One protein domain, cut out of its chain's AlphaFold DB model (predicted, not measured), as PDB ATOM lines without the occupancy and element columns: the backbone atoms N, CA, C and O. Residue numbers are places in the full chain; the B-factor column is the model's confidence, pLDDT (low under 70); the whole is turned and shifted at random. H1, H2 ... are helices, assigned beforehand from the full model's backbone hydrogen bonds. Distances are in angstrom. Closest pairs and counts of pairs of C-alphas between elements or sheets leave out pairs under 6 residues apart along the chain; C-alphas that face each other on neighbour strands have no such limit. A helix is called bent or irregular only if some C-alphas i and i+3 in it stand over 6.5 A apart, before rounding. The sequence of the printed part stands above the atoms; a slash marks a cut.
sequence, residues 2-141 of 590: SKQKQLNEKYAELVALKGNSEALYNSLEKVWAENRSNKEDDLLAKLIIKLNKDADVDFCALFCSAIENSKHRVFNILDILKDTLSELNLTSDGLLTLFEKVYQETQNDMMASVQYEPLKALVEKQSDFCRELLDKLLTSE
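This is residues 2 to 141 of the 590 residues of an uncharacterized protein of Micavibrio sp. TMED27 (UniProt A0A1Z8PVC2). Four helices, H4 to H7, make an up-and-down bundle, each running against the one before it, in which H5, the longest helix, and H6 each touch the other three. H1, H2 and H3 pack together on one side of this bundle and H8 packs on the opposite side, at H6; this succession makes the longest axis. The 140 printed residues hold eight named helices, H1 to H8 in chain order, and no named strand: all helix. The whole is compact, with a radius of gyration of the C-alphas of 15.0 A, and only just elongated, spanning 48 by 32 by 30 A.

H5, residues 71 to 87, is 25.3 A long, with a kink of 57 degrees near residue 81; it is irregular, C-alphas 83 and 86 being 7.6 A apart. H4 is residues 59 to 69, H6 92 to 106 and H7 112 to 125, 23.7 A long and only just irregular, with C-alphas 115 and 118 6.9 A apart. H1, residues 3 to 15, begins at C-alpha (97.038, 190.119, 160.449); H2 is 21 to 35, H3 43 to 54. H8, residues 127 to 139, ends at C-alpha (119.011, 152.516, 148.033).

H5 touches H7 at a shallow tilt of 15 degrees, the same way; C-alphas Ser 86 and Leu 122 are closest, 4.2 A. H4 touches H6, closest C-alphas Cys 60 and Gly 94, 5.4 A. Residues 45 to 49 of H3 touch residues 80 to 87 of H5, closest C-alphas Ala 45 and Thr 84, 5.5 A. H1 touches H3, closest C-alphas Tyr 11 and Leu 47, 6.2 A. Residues 21 to 25 of H2 touch H4, about perpendicular at 83 degrees, closest C-alphas Ser 21 and Leu 62, 5.7 A. H8 touches residues 92 to 96 of H6, closest C-alphas Leu 133 and Ser 92, 5.4 A. Every O i to N i+4 pair is within hydrogen-bond range in H1, H2, H3, H4, H6 and H8, against 8 of 13 in H5 and 4 of 10 in H7, where 9 of 11 O i to N i+3 pairs are.

The C-alphas farthest apart, Ser 2 and Glu 141, are 50.4 A apart. The printed part has no cut and no long link. Residues 37 to 41 have pLDDT under 70.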
ATOM      1  N   SER A   2      95.374 194.676 160.201       80.25
ATOM      2  CA  SER A   2      94.829 193.300 160.187       80.25
ATOM      3  C   SER A   2      95.952 192.296 159.900       80.25
ATOM      4  O   SER A   2      96.756 192.553 159.003       80.25
ATOM      5  N   LYS A   3      96.006 191.165 160.624       81.56
ATOM      6  CA  LYS A   3      97.038 190.119 160.449       81.56
ATOM      7  C   LYS A   3      97.174 189.668 158.987       81.56
ATOM      8  O   LYS A   3      98.277 189.454 158.500       81.56
ATOM      9  N   GLN A   4      96.061 189.629 158.252       84.19
ATOM     10  CA  GLN A   4      96.049 189.281 156.828       84.19
ATOM     11  C   GLN A   4      96.769 190.317 155.950       84.19
ATOM     12  O   GLN A   4      97.427 189.960 154.975       84.19
ATOM     13  N   LYS A   5      96.657 191.607 156.292       87.75
ATOM     14  CA  LYS A   5      97.342 192.689 155.574       87.75
ATOM     15  C   LYS A   5      98.854 192.600 155.789       87.75
ATOM     16  O   LYS A   5      99.593 192.641 154.815       87.75
ATOM     17  N   GLN A   6      99.283 192.368 157.030       87.19
ATOM     18  CA  GLN A   6     100.695 192.168 157.371       87.19
ATOM     19  C   GLN A   6     101.296 190.943 156.662       87.19
ATOM     20  O   GLN A   6     102.391 191.033 156.114       87.19
ATOM     21  N   LEU A   7     100.565 189.821 156.619       88.56
ATOM     22  CA  LEU A   7     100.971 188.620 155.881       88.56
ATOM     23  C   LEU A   7     101.158 188.911 154.385       88.56
ATOM     24  O   LEU A   7     102.160 188.511 153.806       88.56
ATOM     25  N   ASN A   8     100.210 189.609 153.756       90.38
ATOM     26  CA  ASN A   8     100.273 189.911 152.325       90.38
ATOM     27  C   ASN A   8     101.394 190.902 151.970       90.38
ATOM     28  O   ASN A   8     102.058 190.708 150.956       90.38
ATOM     29  N   GLU A   9     101.620 191.926 152.797       91.81
ATOM     30  CA  GLU A   9     102.725 192.879 152.620       91.81
ATOM     31  C   GLU A   9     104.078 192.168 152.725       91.81
ATOM     32  O   GLU A   9     104.896 192.255 151.810       91.81
ATOM     33  N   LYS A  10     104.279 191.371 153.783       92.62
ATOM     34  CA  LYS A  10     105.514 190.595 153.964       92.62
ATOM     35  C   LYS A  10     105.722 189.539 152.893       92.62
ATOM     36  O   LYS A  10     106.846 189.339 152.446       92.62
ATOM     37  N   TYR A  11     104.653 188.898 152.439       94.56
ATOM     38  CA  TYR A  11     104.724 187.969 151.321       94.56
ATOM     39  C   TYR A  11     105.229 188.659 150.046       94.56
ATOM     40  O   TYR A  11     106.158 188.157 149.419       94.56
ATOM     41  N   ALA A  12     104.681 189.826 149.687       93.88
ATOM     42  CA  ALA A  12     105.113 190.569 148.503       93.88
ATOM     43  C   ALA A  12     106.593 190.992 148.579       93.88
ATOM     44  O   ALA A  12     107.313 190.869 147.589       93.88
ATOM     45  N   GLU A  13     107.058 191.425 149.759       94.69
ATOM     46  CA  GLU A  13     108.476 191.724 150.010       94.69
ATOM     47  C   GLU A  13     109.372 190.499 149.765       94.69
ATOM     48  O   GLU A  13     110.393 190.602 149.089       94.69
ATOM     49  N   LEU A  14     108.987 189.326 150.279       94.50
ATOM     50  CA  LEU A  14     109.783 188.102 150.164       94.50
ATOM     51  C   LEU A  14     109.788 187.530 148.739       94.50
ATOM     52  O   LEU A  14     110.827 187.061 148.279       94.50
ATOM     53  N   VAL A  15     108.675 187.614 148.003       95.44
ATOM     54  CA  VAL A  15     108.617 187.180 146.594       95.44
ATOM     55  C   VAL A  15     109.615 187.957 145.732       95.44
ATOM     56  O   VAL A  15     110.276 187.364 144.880       95.44
ATOM     57  N   ALA A  16     109.796 189.257 145.988       94.50
ATOM     58  CA  ALA A  16     110.778 190.076 145.274       94.50
ATOM     59  C   ALA A  16     112.231 189.599 145.483       94.50
ATOM     60  O   ALA A  16     113.100 189.895 144.663       94.50
ATOM     61  N   LEU A  17     112.495 188.830 146.546       94.69
ATOM     62  CA  LEU A  17     113.811 188.283 146.881       94.69
ATOM     63  C   LEU A  17     114.031 186.852 146.369       94.69
ATOM     64  O   LEU A  17     115.120 186.323 146.568       94.69
ATOM     65  N   LYS A  18     113.061 186.224 145.682       91.62
ATOM     66  CA  LYS A  18     113.155 184.823 145.211       91.62
ATOM     67  C   LYS A  18     114.451 184.517 144.442       91.62
ATOM     68  O   LYS A  18     114.981 183.418 144.559       91.62
ATOM     69  N   GLY A  19     114.970 185.480 143.675       89.75
ATOM     70  CA  GLY A  19     116.206 185.329 142.894       89.75
ATOM     71  C   GLY A  19     117.513 185.444 143.693       89.75
ATOM     72  O   GLY A  19     118.581 185.254 143.121       89.75
ATOM     73  N   ASN A  20     117.456 185.773 144.986       93.75
ATOM     74  CA  ASN A  20     118.618 185.905 145.862       93.75
ATOM     75  C   ASN A  20     118.391 185.104 147.153       93.75
ATOM     76  O   ASN A  20     117.819 185.606 148.123       93.75
ATOM     77  N   SER A  21     118.864 183.856 147.157       92.00
ATOM     78  CA  SER A  21     118.687 182.900 148.256       92.00
ATOM     79  C   SER A  21     119.178 183.431 149.605       92.00
ATOM     80  O   SER A  21     118.525 183.225 150.624       92.00
ATOM     81  N   GLU A  22     120.292 184.166 149.632       91.88
ATOM     82  CA  GLU A  22     120.824 184.719 150.877       91.88
ATOM     83  C   GLU A  22     119.941 185.849 151.423       91.88
ATOM     84  O   GLU A  22     119.582 185.845 152.603       91.88
ATOM     85  N   ALA A  23     119.546 186.798 150.571       93.50
ATOM     86  CA  ALA A  23     118.674 187.899 150.975       93.50
ATOM     87  C   ALA A  23     117.293 187.398 151.424       93.50
ATOM     88  O   ALA A  23     116.742 187.892 152.414       93.50
ATOM     89  N   LEU A  24     116.754 186.394 150.724       94.88
ATOM     90  CA  LEU A  24     115.494 185.753 151.076       94.88
ATOM     91  C   LEU A  24     115.584 185.061 152.439       94.88
ATOM     92  O   LEU A  24     114.744 185.317 153.303       94.88
ATOM     93  N   TYR A  25     116.617 184.240 152.667       94.50
ATOM     94  CA  TYR A  25     116.794 183.559 153.950       94.50
ATOM     95  C   TYR A  25     116.980 184.549 155.105       94.50
ATOM     96  O   TYR A  25     116.288 184.436 156.109       94.50
ATOM     97  N   ASN A  26     117.839 185.563 154.954       93.56
ATOM     98  CA  ASN A  26     118.062 186.574 155.995       93.56
ATOM     99  C   ASN A  26     116.766 187.317 156.363       93.56
ATOM    100  O   ASN A  26     116.533 187.655 157.525       93.56
ATOM    101  N   SER A  27     115.900 187.557 155.376       93.44
ATOM    102  CA  SER A  27     114.600 188.185 155.608       93.44
ATOM    103  C   SER A  27     113.648 187.255 156.361       93.44
ATOM    104  O   SER A  27     112.967 187.703 157.283       93.44
ATOM    105  N   LEU A  28     113.632 185.959 156.031       93.00
ATOM    106  CA  LEU A  28     112.864 184.948 156.765       93.00
ATOM    107  C   LEU A  28     113.376 184.755 158.198       93.00
ATOM    108  O   LEU A  28     112.576 184.685 159.125       93.00
ATOM    109  N   GLU A  29     114.693 184.728 158.393       91.06
ATOM    110  CA  GLU A  29     115.331 184.618 159.707       91.06
ATOM    111  C   GLU A  29     114.994 185.820 160.596       91.06
ATOM    112  O   GLU A  29     114.692 185.657 161.777       91.06
ATOM    113  N   LYS A  30     114.950 187.030 160.026       91.31
ATOM    114  CA  LYS A  30     114.498 188.224 160.746       91.31
ATOM    115  C   LYS A  30     113.035 188.106 161.179       91.31
ATOM    116  O   LYS A  30     112.721 188.378 162.336       91.31
ATOM    117  N   VAL A  31     112.154 187.659 160.281       90.06
ATOM    118  CA  VAL A  31     110.738 187.417 160.610       90.06
ATOM    119  C   VAL A  31     110.613 186.341 161.691       90.06
ATOM    120  O   VAL A  31     109.806 186.483 162.606       90.06
ATOM    121  N   TRP A  32     111.422 185.286 161.635       89.31
ATOM    122  CA  TRP A  32     111.469 184.265 162.679       89.31
ATOM    123  C   TRP A  32     111.902 184.847 164.030       89.31
ATOM    124  O   TRP A  32     111.217 184.643 165.032       89.31
ATOM    125  N   ALA A  33     112.986 185.628 164.062       86.94
ATOM    126  CA  ALA A  33     113.508 186.238 165.282       86.94
ATOM    127  C   ALA A  33     112.499 187.200 165.936       86.94
ATOM    128  O   ALA A  33     112.347 187.188 167.156       86.94
ATOM    129  N   GLU A  34     111.773 187.985 165.134       86.75
ATOM    130  CA  GLU A  34     110.722 188.899 165.604       86.75
ATOM    131  C   GLU A  34     109.510 188.150 166.189       86.75
ATOM    132  O   GLU A  34     108.892 188.620 167.146       86.75
ATOM    133  N   ASN A  35     109.187 186.966 165.657       80.44
ATOM    134  CA  ASN A  35     108.030 186.174 166.093       80.44
ATOM    135  C   ASN A  35     108.347 185.159 167.202       80.44
ATOM    136  O   ASN A  35     107.431 184.701 167.883       80.44
ATOM    137  N   ARG A  36     109.623 184.843 167.461       77.50
ATOM    138  CA  ARG A  36     110.029 183.840 168.467       77.50
ATOM    139  C   ARG A  36     109.520 184.148 169.883       77.50
ATOM    140  O   ARG A  36     109.256 183.232 170.659       77.50
ATOM    141  N   SER A  37     109.358 185.427 170.224       68.19
ATOM    142  CA  SER A  37     108.814 185.882 171.513       68.19
ATOM    143  C   SER A  37     107.291 185.768 171.636       68.19
ATOM    144  O   SER A  37     106.773 185.872 172.747       68.19
ATOM    145  N   ASN A  38     106.566 185.550 170.535       69.00
ATOM    146  CA  ASN A  38     105.108 185.590 170.499       69.00
ATOM    147  C   ASN A  38     104.547 184.273 169.937       69.00
ATOM    148  O   ASN A  38     104.181 184.178 168.769       69.00
ATOM    149  N   LYS A  39     104.493 183.236 170.788       59.88
ATOM    150  CA  LYS A  39     104.120 181.850 170.421       59.88
ATOM    151  C   LYS A  39     102.735 181.686 169.774       59.88
ATOM    152  O   LYS A  39     102.447 180.617 169.251       59.88
ATOM    153  N   GLU A  40     101.878 182.703 169.820       58.00
ATOM    154  CA  GLU A  40     100.539 182.668 169.215       58.00
ATOM    155  C   GLU A  40     100.515 183.081 167.732       58.00
ATOM    156  O   GLU A  40      99.457 182.991 167.100       58.00
ATOM    157  N   ASP A  41     101.633 183.541 167.151       67.06
ATOM    158  CA  ASP A  41     101.664 184.009 165.760       67.06
ATOM    159  C   ASP A  41     102.424 183.061 164.822       67.06
ATOM    160  O   ASP A  41     103.636 183.134 164.641       67.06
ATOM    161  N   ASP A  42     101.659 182.209 164.140       84.38
ATOM    162  CA  ASP A  42     102.098 181.302 163.070       84.38
ATOM    163  C   ASP A  42     102.424 182.037 161.743       84.38
ATOM    164  O   ASP A  42     102.196 181.554 160.633       84.38
ATOM    165  N   LEU A  43     102.873 183.292 161.832       89.25
ATOM    166  CA  LEU A  43     103.064 184.157 160.670       89.25
ATOM    167  C   LEU A  43     104.153 183.611 159.741       89.25
ATOM    168  O   LEU A  43     103.977 183.606 158.522       89.25
ATOM    169  N   LEU A  44     105.265 183.140 160.311       90.94
ATOM    170  CA  LEU A  44     106.385 182.614 159.535       90.94
ATOM    171  C   LEU A  44     106.009 181.338 158.783       90.94
ATOM    172  O   LEU A  44     106.298 181.252 157.590       90.94
ATOM    173  N   ALA A  45     105.354 180.370 159.436       91.69
ATOM    174  CA  ALA A  45     105.002 179.125 158.764       91.69
ATOM    175  C   ALA A  45     104.040 179.395 157.605       91.69
ATOM    176  O   ALA A  45     104.260 178.916 156.494       91.69
ATOM    177  N   LYS A  46     103.046 180.270 157.814       93.25
ATOM    178  CA  LYS A  46     102.133 180.722 156.752       93.25
ATOM    179  C   LYS A  46     102.866 181.375 155.584       93.25
ATOM    180  O   LYS A  46     102.517 181.101 154.439       93.25
ATOM    181  N   LEU A  47     103.864 182.223 155.845       94.75
ATOM    182  CA  LEU A  47     104.677 182.840 154.790       94.75
ATOM    183  C   LEU A  47     105.472 181.799 154.007       94.75
ATOM    184  O   LEU A  47     105.463 181.835 152.781       94.75
ATOM    185  N   ILE A  48     106.126 180.871 154.703       94.94
ATOM    186  CA  ILE A  48     106.934 179.812 154.094       94.94
ATOM    187  C   ILE A  48     106.066 178.904 153.219       94.94
ATOM    188  O   ILE A  48     106.373 178.707 152.044       94.94
ATOM    189  N   ILE A  49     104.933 178.433 153.747       95.00
ATOM    190  CA  ILE A  49     103.981 177.593 153.009       95.00
ATOM    191  C   ILE A  49     103.465 178.334 151.772       95.00
ATOM    192  O   ILE A  49     103.425 177.766 150.682       95.00
ATOM    193  N   LYS A  50     103.113 179.619 151.915       95.94
ATOM    194  CA  LYS A  50     102.629 180.437 150.800       95.94
ATOM    195  C   LYS A  50     103.711 180.664 149.741       95.94
ATOM    196  O   LYS A  50     103.430 180.528 148.562       95.94
ATOM    197  N   LEU A  51     104.952 180.957 150.128       95.94
ATOM    198  CA  LEU A  51     106.073 181.113 149.188       95.94
ATOM    199  C   LEU A  51     106.373 179.819 148.430       95.94
ATOM    200  O   LEU A  51     106.677 179.860 147.241       95.94
ATOM    201  N   ASN A  52     106.265 178.677 149.098       97.00
ATOM    202  CA  ASN A  52     106.482 177.390 148.460       97.00
ATOM    203  C   ASN A  52     105.367 177.053 147.457       97.00
ATOM    204  O   ASN A  52     105.667 176.647 146.340       97.00
ATOM    205  N   LYS A  53     104.097 177.266 147.828       95.25
ATOM    206  CA  LYS A  53     102.937 176.902 146.995       95.25
ATOM    207  C   LYS A  53     102.635 177.912 145.885       95.25
ATOM    208  O   LYS A  53     102.374 177.506 144.759       95.25
ATOM    209  N   ASP A  54     102.687 179.208 146.188       95.88
ATOM    210  CA  ASP A  54     102.259 180.270 145.265       95.88
ATOM    211  C   ASP A  54     103.425 180.822 144.434       95.88
ATOM    212  O   ASP A  54     103.233 181.249 143.296       95.88
ATOM    213  N   ALA A  55     104.629 180.859 145.011       93.44
ATOM    214  CA  ALA A  55     105.811 181.430 144.372       93.44
ATOM    215  C   ALA A  55     106.849 180.381 143.970       93.44
ATOM    216  O   ALA A  55     107.905 180.784 143.490       93.44
ATOM    217  N   ASP A  56     106.571 179.082 144.124       94.50
ATOM    218  CA  ASP A  56     107.447 177.975 143.712       94.50
ATOM    219  C   ASP A  56     108.889 178.143 144.231       94.50
ATOM    220  O   ASP A  56     109.873 178.137 143.485       94.50
ATOM    221  N   VAL A  57     109.008 178.465 145.522       95.88
ATOM    222  CA  VAL A  57     110.297 178.545 146.216       95.88
ATOM    223  C   VAL A  57     110.673 177.151 146.718       95.88
ATOM    224  O   VAL A  57     109.979 176.587 147.570       95.88
ATOM    225  N   ASP A  58     111.800 176.625 146.236       96.12
ATOM    226  CA  ASP A  58     112.409 175.401 146.759       96.12
ATOM    227  C   ASP A  58     113.121 175.699 148.086       96.12
ATOM    228  O   ASP A  58     114.251 176.198 148.135       96.12
ATOM    229  N   PHE A  59     112.432 175.405 149.188       96.25
ATOM    230  CA  PHE A  59     112.967 175.615 150.528       96.25
ATOM    231  C   PHE A  59     114.096 174.646 150.883       96.25
ATOM    232  O   PHE A  59     114.963 175.012 151.677       96.25
ATOM    233  N   CYS A  60     114.153 173.457 150.276       96.38
ATOM    234  CA  CYS A  60     115.277 172.550 150.474       96.38
ATOM    235  C   CYS A  60     116.555 173.163 149.896       96.38
ATOM    236  O   CYS A  60     117.557 173.260 150.609       96.38
ATOM    237  N   ALA A  61     116.508 173.664 148.659       96.19
ATOM    238  CA  ALA A  61     117.631 174.355 148.030       96.19
ATOM    239  C   ALA A  61     118.007 175.657 148.766       96.19
ATOM    240  O   ALA A  61     119.189 175.917 149.010       96.19
ATOM    241  N   LEU A  62     117.010 176.449 149.180       96.12
ATOM    242  CA  LEU A  62     117.218 177.681 149.947       96.12
ATOM    243  C   LEU A  62     117.965 177.414 151.261       96.12
ATOM    244  O   LEU A  62     118.962 178.075 151.550       96.12
ATOM    245  N   PHE A  63     117.510 176.436 152.049       96.19
ATOM    246  CA  PHE A  63     118.146 176.083 153.317       96.19
ATOM    247  C   PHE A  63     119.524 175.457 153.118       96.19
ATOM    248  O   PHE A  63     120.451 175.789 153.852       96.19
ATOM    249  N   CYS A  64     119.700 174.639 152.079       95.50
ATOM    250  CA  CYS A  64     121.007 174.121 151.687       95.50
ATOM    251  C   CYS A  64     122.026 175.242 151.426       95.50
ATOM    252  O   CYS A  64     123.165 175.134 151.880       95.50
ATOM    253  N   SER A  65     121.622 176.301 150.716       94.06
ATOM    254  CA  SER A  65     122.466 177.475 150.451       94.06
ATOM    255  C   SER A  65     122.711 178.302 151.718       94.06
ATOM    256  O   SER A  65     123.820 178.777 151.965       94.06
ATOM    257  N   ALA A  66     121.698 178.444 152.577       93.75
ATOM    258  CA  ALA A  66     121.831 179.170 153.835       93.75
ATOM    259  C   ALA A  66     122.854 178.522 154.787       93.75
ATOM    260  O   ALA A  66     123.632 179.254 155.404       93.75
ATOM    261  N   ILE A  67     122.872 177.184 154.867       93.81
ATOM    262  CA  ILE A  67     123.834 176.407 155.665       93.81
ATOM    263  C   ILE A  67     125.263 176.594 155.142       93.81
ATOM    264  O   ILE A  67     126.166 176.854 155.934       93.81
ATOM    265  N   GLU A  68     125.468 176.530 153.821       90.94
ATOM    266  CA  GLU A  68     126.791 176.737 153.204       90.94
ATOM    267  C   GLU A  68     127.370 178.119 153.514       90.94
ATOM    268  O   GLU A  68     128.569 178.256 153.749       90.94
ATOM    269  N   ASN A  69     126.510 179.136 153.558       86.81
ATOM    270  CA  ASN A  69     126.922 180.509 153.825       86.81
ATOM    271  C   ASN A  69     127.195 180.782 155.318       86.81
ATOM    272  O   ASN A  69     127.919 181.724 155.636       86.81
ATOM    273  N   SER A  70     126.623 180.006 156.253       84.31
ATOM    274  CA  SER A  70     126.914 180.130 157.691       84.31
ATOM    275  C   SER A  70     126.440 178.920 158.506       84.31
ATOM    276  O   SER A  70     125.239 178.671 158.636       84.31
ATOM    277  N   LYS A  71     127.383 178.250 159.183       70.06
ATOM    278  CA  LYS A  71     127.127 177.089 160.058       70.06
ATOM    279  C   LYS A  71     126.142 177.381 161.197       70.06
ATOM    280  O   LYS A  71     125.377 176.512 161.601       70.06
ATOM    281  N   HIS A  72     126.107 178.619 161.697       72.31
ATOM    282  CA  HIS A  72     125.235 179.013 162.812       72.31
ATOM    283  C   HIS A  72     123.736 178.984 162.471       72.31
ATOM    284  O   HIS A  72     122.904 179.051 163.373       72.31
ATOM    285  N   ARG A  73     123.383 178.860 161.187       84.12
ATOM    286  CA  ARG A  73     121.995 178.873 160.711       84.12
ATOM    287  C   ARG A  73     121.294 177.517 160.797       84.12
ATOM    288  O   ARG A  73     120.069 177.476 160.711       84.12
ATOM    289  N   VAL A  74     122.029 176.415 160.992       91.75
ATOM    290  CA  VAL A  74     121.453 175.057 160.933       91.75
ATOM    291  C   VAL A  74     120.345 174.841 161.970       91.75
ATOM    292  O   VAL A  74     119.292 174.311 161.631       91.75
ATOM    293  N   PHE A  75     120.508 175.328 163.202       90.25
ATOM    294  CA  PHE A  75     119.491 175.162 164.249       90.25
ATOM    295  C   PHE A  75     118.253 176.034 164.031       90.25
ATOM    296  O   PHE A  75     117.142 175.573 164.270       90.25
ATOM    297  N   ASN A  76     118.423 177.249 163.501       90.81
ATOM    298  CA  ASN A  76     117.288 178.094 163.119       90.81
ATOM    299  C   ASN A  76     116.481 177.422 161.996       90.81
ATOM    300  O   ASN A  76     115.255 177.434 162.019       90.81
ATOM    301  N   ILE A  77     117.164 176.781 161.039       93.56
ATOM    302  CA  ILE A  77     116.521 175.996 159.978       93.56
ATOM    303  C   ILE A  77     115.764 174.804 160.562       93.56
ATOM    304  O   ILE A  77     114.621 174.583 160.179       93.56
ATOM    305  N   LEU A  78     116.357 174.055 161.495       92.31
ATOM    306  CA  LEU A  78     115.685 172.924 162.142       92.31
ATOM    307  C   LEU A  78     114.411 173.344 162.887       92.31
ATOM    308  O   LEU A  78     113.379 172.691 162.727       92.31
ATOM    309  N   ASP A  79     114.468 174.451 163.629       89.56
ATOM    310  CA  ASP A  79     113.299 175.028 164.303       89.56
ATOM    311  C   ASP A  79     112.209 175.411 163.286       89.56
ATOM    312  O   ASP A  79     111.039 175.101 163.488       89.56
ATOM    313  N   ILE A  80     112.577 176.027 162.157       91.44
ATOM    314  CA  ILE A  80     111.628 176.386 161.089       91.44
ATOM    315  C   ILE A  80     111.010 175.140 160.434       91.44
ATOM    316  O   ILE A  80     109.803 175.094 160.179       91.44
ATOM    317  N   LEU A  81     111.826 174.126 160.139       92.88
ATOM    318  CA  LEU A  81     111.388 172.889 159.490       92.88
ATOM    319  C   LEU A  81     110.397 172.113 160.352       92.88
ATOM    320  O   LEU A  81     109.468 171.519 159.808       92.88
ATOM    321  N   LYS A  82     110.560 172.141 161.676       90.50
ATOM    322  CA  LYS A  82     109.655 171.476 162.618       90.50
ATOM    323  C   LYS A  82     108.193 171.869 162.404       90.50
ATOM    324  O   LYS A  82     107.327 170.997 162.432       90.50
ATOM    325  N   ASP A  83     107.944 173.145 162.125       88.81
ATOM    326  CA  ASP A  83     106.589 173.681 161.982       88.81
ATOM    327  C   ASP A  83     106.087 173.661 160.528       88.81
ATOM    328  O   ASP A  83     104.882 173.631 160.281       88.81
ATOM    329  N   THR A  84     106.995 173.656 159.546       93.88
ATOM    330  CA  THR A  84     106.637 173.880 158.133       93.88
ATOM    331  C   THR A  84     106.788 172.669 157.229       93.88
ATOM    332  O   THR A  84     106.016 172.550 156.280       93.88
ATOM    333  N   LEU A  85     107.729 171.757 157.504       95.62
ATOM    334  CA  LEU A  85     108.160 170.728 156.548       95.62
ATOM    335  C   LEU A  85     106.987 169.892 156.014       95.62
ATOM    336  O   LEU A  85     106.897 169.657 154.816       95.62
ATOM    337  N   SER A  86     106.054 169.517 156.893       95.56
ATOM    338  CA  SER A  86     104.876 168.698 156.559       95.56
ATOM    339  C   SER A  86     103.882 169.334 155.573       95.56
ATOM    340  O   SER A  86     103.012 168.639 155.054       95.56
ATOM    341  N   GLU A  87     103.991 170.637 155.310       96.19
ATOM    342  CA  GLU A  87     103.077 171.413 154.456       96.19
ATOM    343  C   GLU A  87     103.713 171.859 153.131       96.19
ATOM    344  O   GLU A  87     103.034 172.480 152.305       96.19
ATOM    345  N   LEU A  88     105.003 171.580 152.938       96.00
ATOM    346  CA  LEU A  88     105.754 171.965 151.749       96.00
ATOM    347  C   LEU A  88     105.537 170.967 150.604       96.00
ATOM    348  O   LEU A  88     105.391 169.765 150.823       96.00
ATOM    349  N   ASN A  89     105.578 171.477 149.377       95.44
ATOM    350  CA  ASN A  89     105.771 170.719 148.150       95.44
ATOM    351  C   ASN A  89     107.248 170.314 148.084       95.44
ATOM    352  O   ASN A  89     108.112 171.137 147.773       95.44
ATOM    353  N   LEU A  90     107.529 169.066 148.449       95.62
ATOM    354  CA  LEU A  90     108.880 168.530 148.586       95.62
ATOM    355  C   LEU A  90     109.233 167.613 147.416       95.62
ATOM    356  O   LEU A  90     108.381 166.929 146.856       95.62
ATOM    357  N   THR A  91     110.524 167.554 147.096       96.12
ATOM    358  CA  THR A  91     111.103 166.485 146.280       96.12
ATOM    359  C   THR A  91     112.020 165.648 147.163       96.12
ATOM    360  O   THR A  91     112.746 166.192 148.001       96.12
ATOM    361  N   SER A  92     112.013 164.323 146.997       94.69
ATOM    362  CA  SER A  92     112.840 163.460 147.847       94.69
ATOM    363  C   SER A  92     114.333 163.764 147.676       94.69
ATOM    364  O   SER A  92     115.071 163.735 148.654       94.69
ATOM    365  N   ASP A  93     114.782 164.143 146.475       95.44
ATOM    366  CA  ASP A  93     116.197 164.453 146.208       95.44
ATOM    367  C   ASP A  93     116.632 165.764 146.884       95.44
ATOM    368  O   ASP A  93     117.713 165.839 147.479       95.44
ATOM    369  N   GLY A  94     115.766 166.786 146.857       95.50
ATOM    370  CA  GLY A  94     115.993 168.041 147.570       95.50
ATOM    371  C   GLY A  94     116.050 167.829 149.081       95.50
ATOM    372  O   GLY A  94     116.959 168.329 149.749       95.50
ATOM    373  N   LEU A  95     115.131 167.026 149.623       96.31
ATOM    374  CA  LEU A  95     115.089 166.737 151.053       96.31
ATOM    375  C   LEU A  95     116.282 165.890 151.517       96.31
ATOM    376  O   LEU A  95     116.859 166.182 152.562       96.31
ATOM    377  N   LEU A  96     116.704 164.896 150.730       95.75
ATOM    378  CA  LEU A  96     117.909 164.109 151.009       95.75
ATOM    379  C   LEU A  96     119.162 164.982 151.043       95.75
ATOM    380  O   LEU A  96     119.979 164.843 151.952       95.75
ATOM    381  N   THR A  97     119.290 165.904 150.087       96.12
ATOM    382  CA  THR A  97     120.408 166.858 150.039       96.12
ATOM    383  C   THR A  97     120.418 167.753 151.280       96.12
ATOM    384  O   THR A  97     121.471 167.995 151.872       96.12
ATOM    385  N   LEU A  98     119.242 168.213 151.717       96.25
ATOM    386  CA  LEU A  98     119.110 169.006 152.935       96.25
ATOM    387  C   LEU A  98     119.495 168.207 154.184       96.25
ATOM    388  O   LEU A  98     120.267 168.700 155.003       96.25
ATOM    389  N   PHE A  99     118.989 166.982 154.330       95.56
ATOM    390  CA  PHE A  99     119.304 166.117 155.467       95.56
ATOM    391  C   PHE A  99     120.782 165.766 155.552       95.56
ATOM    392  O   PHE A  99     121.349 165.802 156.639       95.56
ATOM    393  N   GLU A 100     121.434 165.513 154.420       95.56
ATOM    394  CA  GLU A 100     122.875 165.293 154.388       95.56
ATOM    395  C   GLU A 100     123.646 166.511 154.916       95.56
ATOM    396  O   GLU A 100     124.521 166.365 155.769       95.56
ATOM    397  N   LYS A 101     123.290 167.724 154.471       94.81
ATOM    398  CA  LYS A 101     123.930 168.961 154.949       94.81
ATOM    399  C   LYS A 101     123.686 169.210 156.432       94.81
ATOM    400  O   LYS A 101     124.610 169.557 157.164       94.81
ATOM    401  N   VAL A 102     122.451 169.018 156.887       94.38
ATOM    402  CA  VAL A 102     122.095 169.151 158.304       94.38
ATOM    403  C   VAL A 102     122.883 168.147 159.146       94.38
ATOM    404  O   VAL A 102     123.446 168.524 160.175       94.38
ATOM    405  N   TYR A 103     122.990 166.896 158.703       93.56
ATOM    406  CA  TYR A 103     123.774 165.877 159.390       93.56
ATOM    407  C   TYR A 103     125.253 166.270 159.482       93.56
ATOM    408  O   TYR A 103     125.825 166.251 160.572       93.56
ATOM    409  N   GLN A 104     125.866 166.691 158.372       92.38
ATOM    410  CA  GLN A 104     127.277 167.090 158.332       92.38
ATOM    411  C   GLN A 104     127.599 168.219 159.318       92.38
ATOM    412  O   GLN A 104     128.653 168.190 159.959       92.38
ATOM    413  N   GLU A 105     126.684 169.178 159.470       92.44
ATOM    414  CA  GLU A 105     126.848 170.319 160.374       92.44
ATOM    415  C   GLU A 105     126.489 170.010 161.833       92.44
ATOM    416  O   GLU A 105     126.964 170.698 162.734       92.44
ATOM    417  N   THR A 106     125.700 168.963 162.094       90.44
ATOM    418  CA  THR A 106     125.232 168.622 163.450       90.44
ATOM    419  C   THR A 106     125.891 167.387 164.059       90.44
ATOM    420  O   THR A 106     125.760 167.188 165.261       90.44
ATOM    421  N   GLN A 107     126.629 166.567 163.302       83.19
ATOM    422  CA  GLN A 107     127.155 165.262 163.753       83.19
ATOM    423  C   GLN A 107     128.018 165.283 165.034       83.19
ATOM    424  O   GLN A 107     128.174 164.247 165.673       83.19
ATOM    425  N   ASN A 108     128.542 166.444 165.441       79.62
ATOM    426  CA  ASN A 108     129.327 166.621 166.671       79.62
ATOM    427  C   ASN A 108     128.632 167.500 167.729       79.62
ATOM    428  O   ASN A 108     129.269 167.918 168.696       79.62
ATOM    429  N   ASP A 109     127.346 167.804 167.550       84.19
ATOM    430  CA  ASP A 109     126.567 168.660 168.443       84.19
ATOM    431  C   ASP A 109     125.654 167.836 169.370       84.19
ATOM    432  O   ASP A 109     125.050 166.839 168.973       84.19
ATOM    433  N   MET A 110     125.513 168.269 170.626       70.75
ATOM    434  CA  MET A 110     124.645 167.608 171.610       70.75
ATOM    435  C   MET A 110     123.150 167.697 171.255       70.75
ATOM    436  O   MET A 110     122.361 166.898 171.753       70.75
ATOM    437  N   MET A 111     122.752 168.640 170.394       78.69
ATOM    438  CA  MET A 111     121.385 168.822 169.901       78.69
ATOM    439  C   MET A 111     121.137 168.164 168.537       78.69
ATOM    440  O   MET A 111     120.082 168.376 167.938       78.69
ATOM    441  N   ALA A 112     122.053 167.321 168.046       84.44
ATOM    442  CA  ALA A 112     121.915 166.656 166.751       84.44
ATOM    443  C   ALA A 112     120.603 165.870 166.595       84.44
ATOM    444  O   ALA A 112     120.099 165.733 165.485       84.44
ATOM    445  N   SER A 113     120.002 165.365 167.677       86.31
ATOM    446  CA  SER A 113     118.739 164.619 167.602       86.31
ATOM    447  C   SER A 113     117.533 165.463 167.177       86.31
ATOM    448  O   SER A 113     116.542 164.900 166.716       86.31
ATOM    449  N   VAL A 114     117.597 166.794 167.304       88.50
ATOM    450  CA  VAL A 114     116.495 167.698 166.922       88.50
ATOM    451  C   VAL A 114     116.200 167.617 165.421       88.50
ATOM    452  O   VAL A 114     115.056 167.796 165.010       88.50
ATOM    453  N   GLN A 115     117.189 167.244 164.600       92.00
ATOM    454  CA  GLN A 115     117.028 167.143 163.146       92.00
ATOM    455  C   GLN A 115     115.987 166.113 162.687       92.00
ATOM    456  O   GLN A 115     115.512 166.183 161.556       92.00
ATOM    457  N   TYR A 116     115.619 165.171 163.557       93.19
ATOM    458  CA  TYR A 116     114.647 164.129 163.244       93.19
ATOM    459  C   TYR A 116     113.213 164.499 163.648       93.19
ATOM    460  O   TYR A 116     112.275 163.826 163.230       93.19
ATOM    461  N   GLU A 117     113.007 165.555 164.446       92.19
ATOM    462  CA  GLU A 117     111.663 165.972 164.870       92.19
ATOM    463  C   GLU A 117     110.727 166.335 163.704       92.19
ATOM    464  O   GLU A 117     109.579 165.880 163.731       92.19
ATOM    465  N   PRO A 118     111.175 167.065 162.657       93.62
ATOM    466  CA  PRO A 118     110.316 167.413 161.524       93.62
ATOM    467  C   PRO A 118     109.742 166.196 160.778       93.62
ATOM    468  O   PRO A 118     108.668 166.288 160.180       93.62
ATOM    469  N   LEU A 119     110.417 165.040 160.831       94.50
ATOM    470  CA  LEU A 119     109.959 163.818 160.161       94.50
ATOM    471  C   LEU A 119     108.647 163.285 160.728       94.50
ATOM    472  O   LEU A 119     107.875 162.685 159.987       94.50
ATOM    473  N   LYS A 120     108.371 163.516 162.015       93.31
ATOM    474  CA  LYS A 120     107.156 163.011 162.670       93.31
ATOM    475  C   LYS A 120     105.905 163.594 162.017       93.31
ATOM    476  O   LYS A 120     105.063 162.862 161.508       93.31
ATOM    477  N   ALA A 121     105.850 164.925 161.933       92.44
ATOM    478  CA  ALA A 121     104.753 165.636 161.279       92.44
ATOM    479  C   ALA A 121     104.685 165.329 159.773       92.44
ATOM    480  O   ALA A 121     103.601 165.291 159.189       92.44
ATOM    481  N   LEU A 122     105.838 165.101 159.133       96.00
ATOM    482  CA  LEU A 122     105.893 164.771 157.714       96.00
ATOM    483  C   LEU A 122     105.293 163.387 157.421       96.00
ATOM    484  O   LEU A 122     104.452 163.284 156.536       96.00
ATOM    485  N   VAL A 123     105.640 162.346 158.189       96.31
ATOM    486  CA  VAL A 123     105.010 161.013 158.074       96.31
ATOM    487  C   VAL A 123     103.508 161.101 158.344       96.31
ATOM    488  O   VAL A 123     102.714 160.426 157.683       96.31
ATOM    489  N   GLU A 124     103.102 161.965 159.276       93.69
ATOM    490  CA  GLU A 124     101.693 162.144 159.597       93.69
ATOM    491  C   GLU A 124     100.870 162.691 158.419       93.69
ATOM    492  O   GLU A 124      99.808 162.140 158.109       93.69
ATOM    493  N   LYS A 125     101.359 163.737 157.745       95.06
ATOM    494  CA  LYS A 125     100.612 164.435 156.683       95.06
ATOM    495  C   LYS A 125     100.918 163.957 155.264       95.06
ATOM    496  O   LYS A 125     100.044 164.035 154.407       95.06
ATOM    497  N   GLN A 126     102.128 163.465 155.010       96.38
ATOM    498  CA  GLN A 126     102.628 163.087 153.683       96.38
ATOM    499  C   GLN A 126     103.201 161.657 153.690       96.38
ATOM    500  O   GLN A 126     104.355 161.415 153.341       96.38
ATOM    501  N   SER A 127     102.385 160.685 154.110       95.56
ATOM    502  CA  SER A 127     102.802 159.283 154.294       95.56
ATOM    503  C   SER A 127     103.410 158.647 153.039       95.56
ATOM    504  O   SER A 127     104.433 157.974 153.141       95.56
ATOM    505  N   ASP A 128     102.799 158.865 151.872       96.44
ATOM    506  CA  ASP A 128     103.241 158.262 150.606       96.44
ATOM    507  C   ASP A 128     104.584 158.844 150.148       96.44
ATOM    508  O   ASP A 128     105.479 158.106 149.742       96.44
ATOM    509  N   PHE A 129     104.773 160.158 150.320       97.06
ATOM    510  CA  PHE A 129     106.057 160.819 150.080       97.06
ATOM    511  C   PHE A 129     107.150 160.274 151.009       97.06
ATOM    512  O   PHE A 129     108.250 159.959 150.564       97.06
ATOM    513  N   CYS A 130     106.850 160.093 152.299       97.25
ATOM    514  CA  CYS A 130     107.799 159.495 153.238       97.25
ATOM    515  C   CYS A 130     108.152 158.042 152.893       97.25
ATOM    516  O   CYS A 130     109.250 157.602 153.234       97.25
ATOM    517  N   ARG A 131     107.254 157.291 152.238       96.94
ATOM    518  CA  ARG A 131     107.560 155.946 151.732       96.94
ATOM    519  C   ARG A 131     108.524 156.004 150.553       96.94
ATOM    520  O   ARG A 131     109.541 155.324 150.600       96.94
ATOM    521  N   GLU A 132     108.288 156.888 149.586       97.12
ATOM    522  CA  GLU A 132     109.245 157.121 148.494       97.12
ATOM    523  C   GLU A 132     110.623 157.550 149.033       97.12
ATOM    524  O   GLU A 132     111.666 157.057 148.597       97.12
ATOM    525  N   LEU A 133     110.639 158.451 150.018       97.19
ATOM    526  CA  LEU A 133     111.866 158.901 150.667       97.19
ATOM    527  C   LEU A 133     112.598 157.746 151.362       97.19
ATOM    528  O   LEU A 133     113.822 157.652 151.263       97.19
ATOM    529  N   LEU A 134     111.864 156.876 152.061       97.44
ATOM    530  CA  LEU A 134     112.417 155.687 152.702       97.44
ATOM    531  C   LEU A 134     113.054 154.745 151.671       97.44
ATOM    532  O   LEU A 134     114.194 154.336 151.871       97.44
ATOM    533  N   ASP A 135     112.388 154.479 150.547       96.69
ATOM    534  CA  ASP A 135     112.928 153.639 149.467       96.69
ATOM    535  C   ASP A 135     114.225 154.229 148.881       96.69
ATOM    536  O   ASP A 135     115.208 153.518 148.633       96.69
ATOM    537  N   LYS A 136     114.285 155.557 148.727       96.75
ATOM    538  CA  LYS A 136     115.512 156.253 148.309       96.75
ATOM    539  C   LYS A 136     116.623 156.174 149.359       96.75
ATOM    540  O   LYS A 136     117.788 155.994 149.009       96.75
ATOM    541  N   LEU A 137     116.301 156.265 150.648       96.50
ATOM    542  CA  LEU A 137     117.285 156.062 151.718       96.50
ATOM    543  C   LEU A 137     117.812 154.618 151.711       96.50
ATOM    544  O   LEU A 137     119.021 154.403 151.777       96.50
ATOM    545  N   LEU A 138     116.935 153.625 151.558       96.25
ATOM    546  CA  LEU A 138     117.303 152.207 151.489       96.25
ATOM    547  C   LEU A 138     118.171 151.864 150.273       96.25
ATOM    548  O   LEU A 138     118.910 150.888 150.320       96.25
ATOM    549  N   THR A 139     118.144 152.675 149.214       94.75
ATOM    550  CA  THR A 139     119.011 152.516 148.033       94.75
ATOM    551  C   THR A 139     120.261 153.403 148.066       94.75
ATOM    552  O   THR A 139     121.241 153.102 147.394       94.75
ATOM    553  N   SER A 140     120.301 154.429 148.919       92.94
ATOM    554  CA  SER A 140     121.443 155.344 149.076       92.94
ATOM    555  C   SER A 140     122.656 154.689 149.744       92.94
ATOM    556  O   SER A 140     122.513 154.009 150.755       92.94
ATOM    557  N   GLU A 141     123.862 154.941 149.232       90.06
ATOM    558  CA  GLU A 141     125.133 154.448 149.798       90.06
ATOM    559  C   GLU A 141     125.722 155.365 150.886       90.06
ATOM    560  O   GLU A 141     126.820 155.129 151.378       90.06
TER     561      GLU A 141